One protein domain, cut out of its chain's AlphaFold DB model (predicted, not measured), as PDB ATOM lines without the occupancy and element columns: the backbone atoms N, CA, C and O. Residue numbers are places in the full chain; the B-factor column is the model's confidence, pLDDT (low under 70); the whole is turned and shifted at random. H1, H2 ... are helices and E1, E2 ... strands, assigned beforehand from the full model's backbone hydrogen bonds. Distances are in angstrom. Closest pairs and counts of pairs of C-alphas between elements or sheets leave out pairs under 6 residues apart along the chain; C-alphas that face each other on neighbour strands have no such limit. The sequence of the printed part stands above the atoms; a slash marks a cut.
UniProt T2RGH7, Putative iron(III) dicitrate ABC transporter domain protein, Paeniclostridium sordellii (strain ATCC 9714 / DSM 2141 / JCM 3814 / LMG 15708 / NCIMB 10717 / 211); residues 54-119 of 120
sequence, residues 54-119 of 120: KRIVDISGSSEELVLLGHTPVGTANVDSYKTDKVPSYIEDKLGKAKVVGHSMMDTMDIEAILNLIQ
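Overview. This is residues 54 to 119 of the 120 residues of the protein "Putative iron(III) dicitrate ABC transporter domain protein" of Paeniclostridium sordellii (strain ATCC 9714 / DSM 2141 / JCM 3814 / LMG 15708 / NCIMB 10717 / 211) (UniProt T2RGH7). A short pair of parallel strands, E1 and E2, makes the core of a small domain built largely of loops, with the short helices H1 and H2 together on one side and H3 at the opposite side, packed mainly on E2. The long loop of residues 79 to 91 swings out to one end of the longest axis before it comes back to H2. The printed part has 66 residues with three named helices and two named strands, in the order H1, E1, H2, E2, H3; the class is mixed, helices and strands, though under half of the residues are in named elements. The whole is compact, with a radius of gyration of the C-alphas of 10.7 A, and spans 31 by 26 by 16 A.

Along the chain. The printed part begins at Lys 54, with its C-alpha at (14.525, -9.185, -33.576). H1 is residues 63 to 68, 8.7 A from first to last C-alpha, and starts at C-alpha 63 at (10.598, -10.635, -47.731). E1 is residues 75 to 78, 9.5 A long. H2 is residues 92 to 95, 5.3 A long. E2 is residues 99 to 103, 11.5 A long. H3 is residues 111 to 118, 10.8 A long, and ends at C-alpha 118 at (12.917, 0.104, -35.553).

Arrangement. E1 and E2 are parallel neighbours, with 34 degrees between their directions. N 76 and O 99 are 2.9 A apart and N 78 and O 102 are 2.8 A apart, both within hydrogen-bond range. E1, H2 and E2 form a strand-helix-strand unit, two parallel neighbour strands with a helix between them along the chain, and its crossover is right-handed. H1 and H2 touch, and their closest C-alphas, those of Val 67 and Lys 94, are 7.0 A apart. The closest C-alphas of H1 and E1, those of Ser 63 and Thr 76, are 6.2 A apart. The closest C-alphas of E2 and H3, those of Val 101 and Ala 113, are 6.1 A apart. H3 is apart from H1 and H2, and H1 is apart from E2. In H1 and H3 every O i to N i+4 pair is within hydrogen-bond range; H2 is too short for such a pair, and its one O i to N i+3 pair is not within range.

Size, cuts and confidence. The two C-alphas farthest apart, those of Tyr 82 and Gln 119, are 30.5 A apart. The printed part has no cut. The link from E1 to H2 is long, with 13 residues, while that from H2 to E2 is tight, with 3 residues. The mean pLDDT of the printed part is 93.6, and no printed residue is under 70.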
ATOM      1  N   LYS A  54      15.944  -9.026 -33.957       91.31
ATOM      2  CA  LYS A  54      14.525  -9.185 -33.576       91.31
ATOM      3  C   LYS A  54      13.544  -8.419 -34.453       91.31
ATOM      4  O   LYS A  54      12.360  -8.742 -34.473       91.31
ATOM      5  N   ARG A  55      14.016  -7.385 -35.144       94.19
ATOM      6  CA  ARG A  55      13.198  -6.505 -35.982       94.19
ATOM      7  C   ARG A  55      13.944  -6.266 -37.284       94.19
ATOM      8  O   ARG A  55      14.973  -5.600 -37.289       94.19
ATOM      9  N   ILE A  56      13.443  -6.852 -38.366       95.75
ATOM     10  CA  ILE A  56      14.009  -6.714 -39.710       95.75
ATOM     11  C   ILE A  56      13.012  -5.939 -40.563       95.75
ATOM     12  O   ILE A  56      11.819  -6.235 -40.544       95.75
ATOM     13  N   VAL A  57      13.507  -4.959 -41.309       97.12
ATOM     14  CA  VAL A  57      12.746  -4.280 -42.356       97.12
ATOM     15  C   VAL A  57      13.413  -4.598 -43.683       97.12
ATOM     16  O   VAL A  57      14.606  -4.347 -43.849       97.12
ATOM     17  N   ASP A  58      12.645  -5.166 -44.604       96.19
ATOM     18  CA  ASP A  58      13.068  -5.393 -45.980       96.19
ATOM     19  C   ASP A  58      12.629  -4.222 -46.867       96.19
ATOM     20  O   ASP A  58      11.470  -3.811 -46.832       96.19
ATOM     21  N   ILE A  59      13.565  -3.704 -47.664       95.69
ATOM     22  CA  ILE A  59      13.344  -2.609 -48.618       95.69
ATOM     23  C   ILE A  59      13.561  -3.036 -50.079       95.69
ATOM     24  O   ILE A  59      13.410  -2.202 -50.967       95.69
ATOM     25  N   SER A  60      13.937  -4.294 -50.347       94.44
ATOM     26  CA  SER A  60      14.203  -4.791 -51.707       94.44
ATOM     27  C   SER A  60      13.030  -5.544 -52.327       94.44
ATOM     28  O   SER A  60      12.975  -5.667 -53.547       94.44
ATOM     29  N   GLY A  61      12.102  -6.048 -51.509       93.88
ATOM     30  CA  GLY A  61      11.034  -6.950 -51.944       93.88
ATOM     31  C   GLY A  61      11.413  -8.424 -51.830       93.88
ATOM     32  O   GLY A  61      10.806  -9.261 -52.486       93.88
ATOM     33  N   SER A  62      12.409  -8.739 -50.999       96.12
ATOM     34  CA  SER A  62      12.903 -10.095 -50.735       96.12
ATOM     35  C   SER A  62      12.412 -10.643 -49.387       96.12
ATOM     36  O   SER A  62      13.115 -11.330 -48.641       96.12
ATOM     37  N   SER A  63      11.190 -10.264 -49.015       96.62
ATOM     38  CA  SER A  63      10.598 -10.635 -47.731       96.62
ATOM     39  C   SER A  63      10.238 -12.122 -47.663       96.62
ATOM     40  O   SER A  63      10.235 -12.706 -46.581       96.62
ATOM     41  N   GLU A  64       9.977 -12.758 -48.804       95.38
ATOM     42  CA  GLU A  64       9.687 -14.192 -48.881       95.38
ATOM     43  C   GLU A  64      10.914 -15.045 -48.564       95.38
ATOM     44  O   GLU A  64      10.808 -16.059 -47.873       95.38
ATOM     45  N   GLU A  65      12.092 -14.612 -49.007       96.75
ATOM     46  CA  GLU A  65      13.366 -15.254 -48.718       96.75
ATOM     47  C   GLU A  65      13.685 -15.170 -47.225       96.75
ATOM     48  O   GLU A  65      14.137 -16.153 -46.636       96.75
ATOM     49  N   LEU A  66      13.394 -14.032 -46.583       96.25
ATOM     50  CA  LEU A  66      13.513 -13.905 -45.129       96.25
ATOM     51  C   LEU A  66      12.596 -14.898 -44.413       96.25
ATOM     52  O   LEU A  66      13.061 -15.625 -43.534       96.25
ATOM     53  N   VAL A  67      11.328 -14.986 -44.827       95.56
ATOM     54  CA  VAL A  67      10.365 -15.947 -44.267       95.56
ATOM     55  C   VAL A  67      10.860 -17.382 -44.438       95.56
ATOM     56  O   VAL A  67      10.797 -18.165 -43.491       95.56
ATOM     57  N   LEU A  68      11.396 -17.730 -45.611       95.94
ATOM     58  CA  LEU A  68      11.956 -19.054 -45.887       95.94
ATOM     59  C   LEU A  68      13.147 -19.383 -44.971       95.94
ATOM     60  O   LEU A  68      13.301 -20.529 -44.553       95.94
ATOM     61  N   LEU A  69      13.956 -18.381 -44.624       95.94
ATOM     62  CA  LEU A  69      15.081 -18.496 -43.690       95.94
ATOM     63  C   LEU A  69      14.661 -18.442 -42.208       95.94
ATOM     64  O   LEU A  69      15.520 -18.485 -41.331       95.94
ATOM     65  N   GLY A  70      13.359 -18.372 -41.912       94.50
ATOM     66  CA  GLY A  70      12.832 -18.345 -40.545       94.50
ATOM     67  C   GLY A  70      12.791 -16.954 -39.908       94.50
ATOM     68  O   GLY A  70      12.649 -16.842 -38.690       94.50
ATOM     69  N   HIS A  71      12.897 -15.893 -40.707       94.31
ATOM     70  CA  HIS A  71      12.809 -14.507 -40.259       94.31
ATOM     71  C   HIS A  71      11.548 -13.834 -40.807       94.31
ATOM     72  O   HIS A  71      11.431 -13.588 -42.002       94.31
ATOM     73  N   THR A  72      10.619 -13.461 -39.929       95.31
ATOM     74  CA  THR A  72       9.451 -12.660 -40.326       95.31
ATOM     75  C   THR A  72       9.771 -11.172 -40.154       95.31
ATOM     76  O   THR A  72       9.972 -10.729 -39.019       95.31
ATOM     77  N   PRO A  73       9.849 -10.381 -41.239       96.00
ATOM     78  CA  PRO A  73      10.135  -8.957 -41.131       96.00
ATOM     79  C   PRO A  73       8.953  -8.188 -40.518       96.00
ATOM     80  O   PRO A  73       7.791  -8.554 -40.678       96.00
ATOM     81  N   VAL A  74       9.246  -7.085 -39.828       96.31
ATOM     82  CA  VAL A  74       8.229  -6.163 -39.283       96.31
ATOM     83  C   VAL A  74       7.778  -5.122 -40.313       96.31
ATOM     84  O   VAL A  74       6.712  -4.524 -40.165       96.31
ATOM     85  N   GLY A  75       8.571  -4.923 -41.369       96.88
ATOM     86  CA  GLY A  75       8.248  -4.076 -42.512       96.88
ATOM     87  C   GLY A  75       8.760  -4.686 -43.815       96.88
ATOM     88  O   GLY A  75       9.797  -5.346 -43.818       96.88
ATOM     89  N   THR A  76       8.026  -4.478 -44.902       97.12
ATOM     90  CA  THR A  76       8.287  -5.101 -46.205       97.12
ATOM     91  C   THR A  76       8.103  -4.104 -47.345       97.12
ATOM     92  O   THR A  76       7.182  -3.279 -47.322       97.12
ATOM     93  N   ALA A  77       8.973  -4.188 -48.349       96.75
ATOM     94  CA  ALA A  77       8.714  -3.615 -49.656       96.75
ATOM     95  C   ALA A  77       7.830  -4.583 -50.445       96.75
ATOM     96  O   ALA A  77       8.155  -5.752 -50.632       96.75
ATOM     97  N   ASN A  78       6.694  -4.085 -50.907       94.62
ATOM     98  CA  ASN A  78       5.739  -4.871 -51.663       94.62
ATOM     99  C   ASN A  78       6.246  -5.171 -53.084       94.62
ATOM    100  O   ASN A  78       6.985  -4.378 -53.665       94.62
ATOM    101  N   VAL A  79       5.803  -6.294 -53.644       93.69
ATOM    102  CA  VAL A  79       6.092  -6.751 -55.011       93.69
ATOM    103  C   VAL A  79       4.832  -6.870 -55.885       93.69
ATOM    104  O   VAL A  79       4.944  -7.058 -57.096       93.69
ATOM    105  N   ASP A  80       3.629  -6.763 -55.303       92.69
ATOM    106  CA  ASP A  80       2.357  -6.812 -56.030       92.69
ATOM    107  C   ASP A  80       2.109  -5.498 -56.787       92.69
ATOM    108  O   ASP A  80       1.861  -4.444 -56.197       92.69
ATOM    109  N   SER A  81       2.118  -5.586 -58.118       90.31
ATOM    110  CA  SER A  81       1.946  -4.437 -59.015       90.31
ATOM    111  C   SER A  81       0.520  -3.875 -59.064       90.31
ATOM    112  O   SER A  81       0.320  -2.772 -59.568       90.31
ATOM    113  N   TYR A  82      -0.479  -4.612 -58.577       90.38
ATOM    114  CA  TYR A  82      -1.885  -4.203 -58.593       90.38
ATOM    115  C   TYR A  82      -2.349  -3.668 -57.239       90.38
ATOM    116  O   TYR A  82      -3.187  -2.768 -57.187       90.38
ATOM    117  N   LYS A  83      -1.827  -4.221 -56.142       91.19
ATOM    118  CA  LYS A  83      -2.153  -3.822 -54.764       91.19
ATOM    119  C   LYS A  83      -0.901  -3.360 -54.036       91.19
ATOM    120  O   LYS A  83      -0.457  -4.000 -53.088       91.19
ATOM    121  N   THR A  84      -0.347  -2.237 -54.479       88.19
ATOM    122  CA  THR A  84       0.969  -1.742 -54.046       88.19
ATOM    123  C   THR A  84       1.038  -1.336 -52.568       88.19
ATOM    124  O   THR A  84       2.129  -1.285 -52.004       88.19
ATOM    125  N   ASP A  85      -0.098  -1.131 -51.900       88.56
ATOM    126  CA  ASP A  85      -0.211  -0.734 -50.493       88.56
ATOM    127  C   ASP A  85      -0.405  -1.907 -49.512       88.56
ATOM    128  O   ASP A  85      -0.480  -1.691 -48.298       88.56
ATOM    129  N   LYS A  86      -0.497  -3.147 -50.009       90.94
ATOM    130  CA  LYS A  86      -0.797  -4.339 -49.200       90.94
ATOM    131  C   LYS A  86       0.179  -5.467 -49.468       90.94
ATOM    132  O   LYS A  86       0.620  -5.659 -50.590       90.94
ATOM    133  N   VAL A  87       0.451  -6.260 -48.439       93.38
ATOM    134  CA  VAL A  87       1.191  -7.514 -48.598       93.38
ATOM    135  C   VAL A  87       0.478  -8.400 -49.637       93.38
ATOM    136  O   VAL A  87      -0.756  -8.478 -49.601       93.38
ATOM    137  N   PRO A  88       1.208  -9.069 -50.553       91.75
ATOM    138  CA  PRO A  88       0.594  -9.966 -51.524       91.75
ATOM    139  C   PRO A  88      -0.211 -11.074 -50.833       91.75
ATOM    140  O   PRO A  88       0.263 -11.733 -49.906       91.75
ATOM    141  N   SER A  89      -1.434 -11.320 -51.304       92.06
ATOM    142  CA  SER A  89      -2.393 -12.175 -50.585       92.06
ATOM    143  C   SER A  89      -1.962 -13.637 -50.440       92.06
ATOM    144  O   SER A  89      -2.474 -14.339 -49.577       92.06
ATOM    145  N   TYR A  90      -1.052 -14.128 -51.287       92.69
ATOM    146  CA  TYR A  90      -0.585 -15.519 -51.245       92.69
ATOM    147  C   TYR A  90       0.420 -15.803 -50.117       92.69
ATOM    148  O   TYR A  90       0.723 -16.966 -49.866       92.69
ATOM    149  N   ILE A  91       0.956 -14.760 -49.477       93.56
ATOM    150  CA  ILE A  91       1.967 -14.862 -48.416       93.56
ATOM    151  C   ILE A  91       1.581 -14.048 -47.169       93.56
ATOM    152  O   ILE A  91       2.351 -13.941 -46.214       93.56
ATOM    153  N   GLU A  92       0.385 -13.455 -47.162       92.25
ATOM    154  CA  GLU A  92      -0.130 -12.635 -46.060       92.25
ATOM    155  C   GLU A  92      -0.153 -13.411 -44.730       92.25
ATOM    156  O   GLU A  92       0.151 -12.858 -43.673       92.25
ATOM    157  N   ASP A  93      -0.415 -14.720 -44.779       94.56
ATOM    158  CA  ASP A  93      -0.394 -15.612 -43.619       94.56
ATOM    159  C   ASP A  93       1.002 -15.752 -42.985       94.56
ATOM    160  O   ASP A  93       1.107 -15.911 -41.767       94.56
ATOM    161  N   LYS A  94       2.074 -15.656 -43.785       94.94
ATOM    162  CA  LYS A  94       3.461 -15.839 -43.324       94.94
ATOM    163  C   LYS A  94       4.205 -14.539 -43.043       94.94
ATOM    164  O   LYS A  94       5.001 -14.491 -42.106       94.94
ATOM    165  N   LEU A  95       3.959 -13.489 -43.828       92.88
ATOM    166  CA  LEU A  95       4.496 -12.150 -43.554       92.88
ATOM    167  C   LEU A  95       3.766 -11.460 -42.394       92.88
ATOM    168  O   LEU A  95       4.204 -10.419 -41.903       92.88
ATOM    169  N   GLY A  96       2.689 -12.072 -41.898       80.00
ATOM    170  CA  GLY A  96       1.958 -11.607 -40.737       80.00
ATOM    171  C   GLY A  96       1.428 -10.193 -40.955       80.00
ATOM    172  O   GLY A  96       0.896  -9.857 -42.006       80.00
ATOM    173  N   LYS A  97       1.585  -9.337 -39.943       86.44
ATOM    174  CA  LYS A  97       1.154  -7.929 -39.995       86.44
ATOM    175  C   LYS A  97       2.285  -6.986 -40.421       86.44
ATOM    176  O   LYS A  97       2.304  -5.842 -39.963       86.44
ATOM    177  N   ALA A  98       3.241  -7.463 -41.223       95.50
ATOM    178  CA  ALA A  98       4.328  -6.627 -41.719       95.50
ATOM    179  C   ALA A  98       3.760  -5.361 -42.372       95.50
ATOM    180  O   ALA A  98       2.849  -5.407 -43.200       95.50
ATOM    181  N   LYS A  99       4.290  -4.206 -41.972       96.44
ATOM    182  CA  LYS A  99       3.880  -2.930 -42.548       96.44
ATOM    183  C   LYS A  99       4.491  -2.809 -43.943       96.44
ATOM    184  O   LYS A  99       5.706  -2.905 -44.092       96.44
ATOM    185  N   VAL A 100       3.664  -2.545 -44.949       96.25
ATOM    186  CA  VAL A 100       4.171  -2.122 -46.257       96.25
ATOM    187  C   VAL A 100       4.819  -0.750 -46.088       96.25
ATOM    188  O   VAL A 100       4.146   0.204 -45.690       96.25
ATOM    189  N   VAL A 101       6.128  -0.684 -46.327       96.88
ATOM    190  CA  VAL A 101       6.934   0.546 -46.229       96.88
ATOM    191  C   VAL A 101       7.267   1.132 -47.601       96.88
ATOM    192  O   VAL A 101       7.843   2.206 -47.683       96.88
ATOM    193  N   GLY A 102       6.871   0.463 -48.683       95.44
ATOM    194  CA  GLY A 102       6.986   0.942 -50.058       95.44
ATOM    195  C   GLY A 102       6.871  -0.213 -51.043       95.44
ATOM    196  O   GLY A 102       6.349  -1.273 -50.693       95.44
ATOM    197  N   HIS A 103       7.340  -0.012 -52.272       95.25
ATOM    198  CA  HIS A 103       7.207  -0.986 -53.355       95.25
ATOM    199  C   HIS A 103       8.554  -1.189 -54.056       95.25
ATOM    200  O   HIS A 103       9.240  -0.219 -54.362       95.25
ATOM    201  N   SER A 104       8.928  -2.439 -54.330       93.56
ATOM    202  CA  SER A 104      10.259  -2.834 -54.822       93.56
ATOM    203  C   SER A 104      10.631  -2.231 -56.178       93.56
ATOM    204  O   SER A 104      11.807  -2.063 -56.487       93.56
ATOM    205  N   MET A 105       9.628  -1.890 -56.991       91.69
ATOM    206  CA  MET A 105       9.817  -1.250 -58.299       91.69
ATOM    207  C   MET A 105       9.853   0.287 -58.243       91.69
ATOM    208  O   MET A 105       9.939   0.923 -59.291       91.69
ATOM    209  N   MET A 106       9.748   0.884 -57.054       90.00
ATOM    210  CA  MET A 106       9.800   2.334 -56.862       90.00
ATOM    211  C   MET A 106      11.182   2.764 -56.361       90.00
ATOM    212  O   MET A 106      11.896   2.009 -55.706       90.00
ATOM    213  N   ASP A 107      11.553   4.005 -56.655       90.56
ATOM    214  CA  ASP A 107      12.807   4.634 -56.225       90.56
ATOM    215  C   ASP A 107      12.747   5.205 -54.797       90.56
ATOM    216  O   ASP A 107      13.759   5.647 -54.249       90.56
ATOM    217  N   THR A 108      11.562   5.192 -54.185       92.25
ATOM    218  CA  THR A 108      11.281   5.785 -52.877       92.25
ATOM    219  C   THR A 108      10.668   4.776 -51.912       92.25
ATOM    220  O   THR A 108      10.016   3.806 -52.297       92.25
ATOM    221  N   MET A 109      10.894   5.025 -50.622       94.88
ATOM    222  CA  MET A 109      10.430   4.210 -49.502       94.88
ATOM    223  C   MET A 109       9.955   5.146 -48.382       94.88
ATOM    224  O   MET A 109      10.494   6.245 -48.225       94.88
ATOM    225  N   ASP A 110       8.967   4.729 -47.598       96.25
ATOM    226  CA  ASP A 110       8.439   5.473 -46.452       96.25
ATOM    227  C   ASP A 110       9.422   5.399 -45.274       96.25
ATOM    228  O   ASP A 110       9.373   4.504 -44.427       96.25
ATOM    229  N   ILE A 111      10.360   6.347 -45.244       96.00
ATOM    230  CA  ILE A 111      11.406   6.424 -44.220       96.00
ATOM    231  C   ILE A 111      10.814   6.604 -42.818       96.00
ATOM    232  O   ILE A 111      11.321   6.009 -41.868       96.00
ATOM    233  N   GLU A 112       9.729   7.362 -42.679       96.50
ATOM    234  CA  GLU A 112       9.083   7.580 -41.383       96.50
ATOM    235  C   GLU A 112       8.470   6.279 -40.859       96.50
ATOM    236  O   GLU A 112       8.644   5.929 -39.688       96.50
ATOM    237  N   ALA A 113       7.809   5.502 -41.720       95.88
ATOM    238  CA  ALA A 113       7.328   4.178 -41.342       95.88
ATOM    239  C   ALA A 113       8.486   3.251 -40.940       95.88
ATOM    240  O   ALA A 113       8.385   2.572 -39.919       95.88
ATOM    241  N   ILE A 114       9.600   3.255 -41.681       96.81
ATOM    242  CA  ILE A 114      10.783   2.449 -41.340       96.81
ATOM    243  C   ILE A 114      11.324   2.824 -39.959       96.81
ATOM    244  O   ILE A 114      11.539   1.937 -39.134       96.81
ATOM    245  N   LEU A 115      11.522   4.117 -39.687       95.88
ATOM    246  CA  LEU A 115      12.063   4.594 -38.414       95.88
ATOM    247  C   LEU A 115      11.162   4.204 -37.236       95.88
ATOM    248  O   LEU A 115      11.655   3.669 -36.244       95.88
ATOM    249  N   ASN A 116       9.846   4.365 -37.375       95.88
ATOM    250  CA  ASN A 116       8.881   3.966 -36.347       95.88
ATOM    251  C   ASN A 116       8.883   2.450 -36.081       95.88
ATOM    252  O   ASN A 116       8.589   2.005 -34.972       95.88
ATOM    253  N   LEU A 117       9.226   1.632 -37.080       94.81
ATOM    254  CA  LEU A 117       9.299   0.179 -36.930       94.81
ATOM    255  C   LEU A 117      10.584  -0.300 -36.253       94.81
ATOM    256  O   LEU A 117      10.615  -1.459 -35.841       94.81
ATOM    257  N   ILE A 118      11.626   0.518 -36.134       85.06
ATOM    258  CA  ILE A 118      12.917   0.104 -35.553       85.06
ATOM    259  C   ILE A 118      13.266   0.832 -34.251       85.06
ATOM    260  O   ILE A 118      14.249   0.478 -33.603       85.06
ATOM    261  N   GLN A 119      12.464   1.821 -33.856       76.56
ATOM    262  CA  GLN A 119      12.562   2.467 -32.550       76.56
ATOM    263  C   GLN A 119      12.140   1.503 -31.424       76.56
ATOM    264  O   GLN A 119      11.257   0.660 -31.605       76.56
TER     265      GLN A 119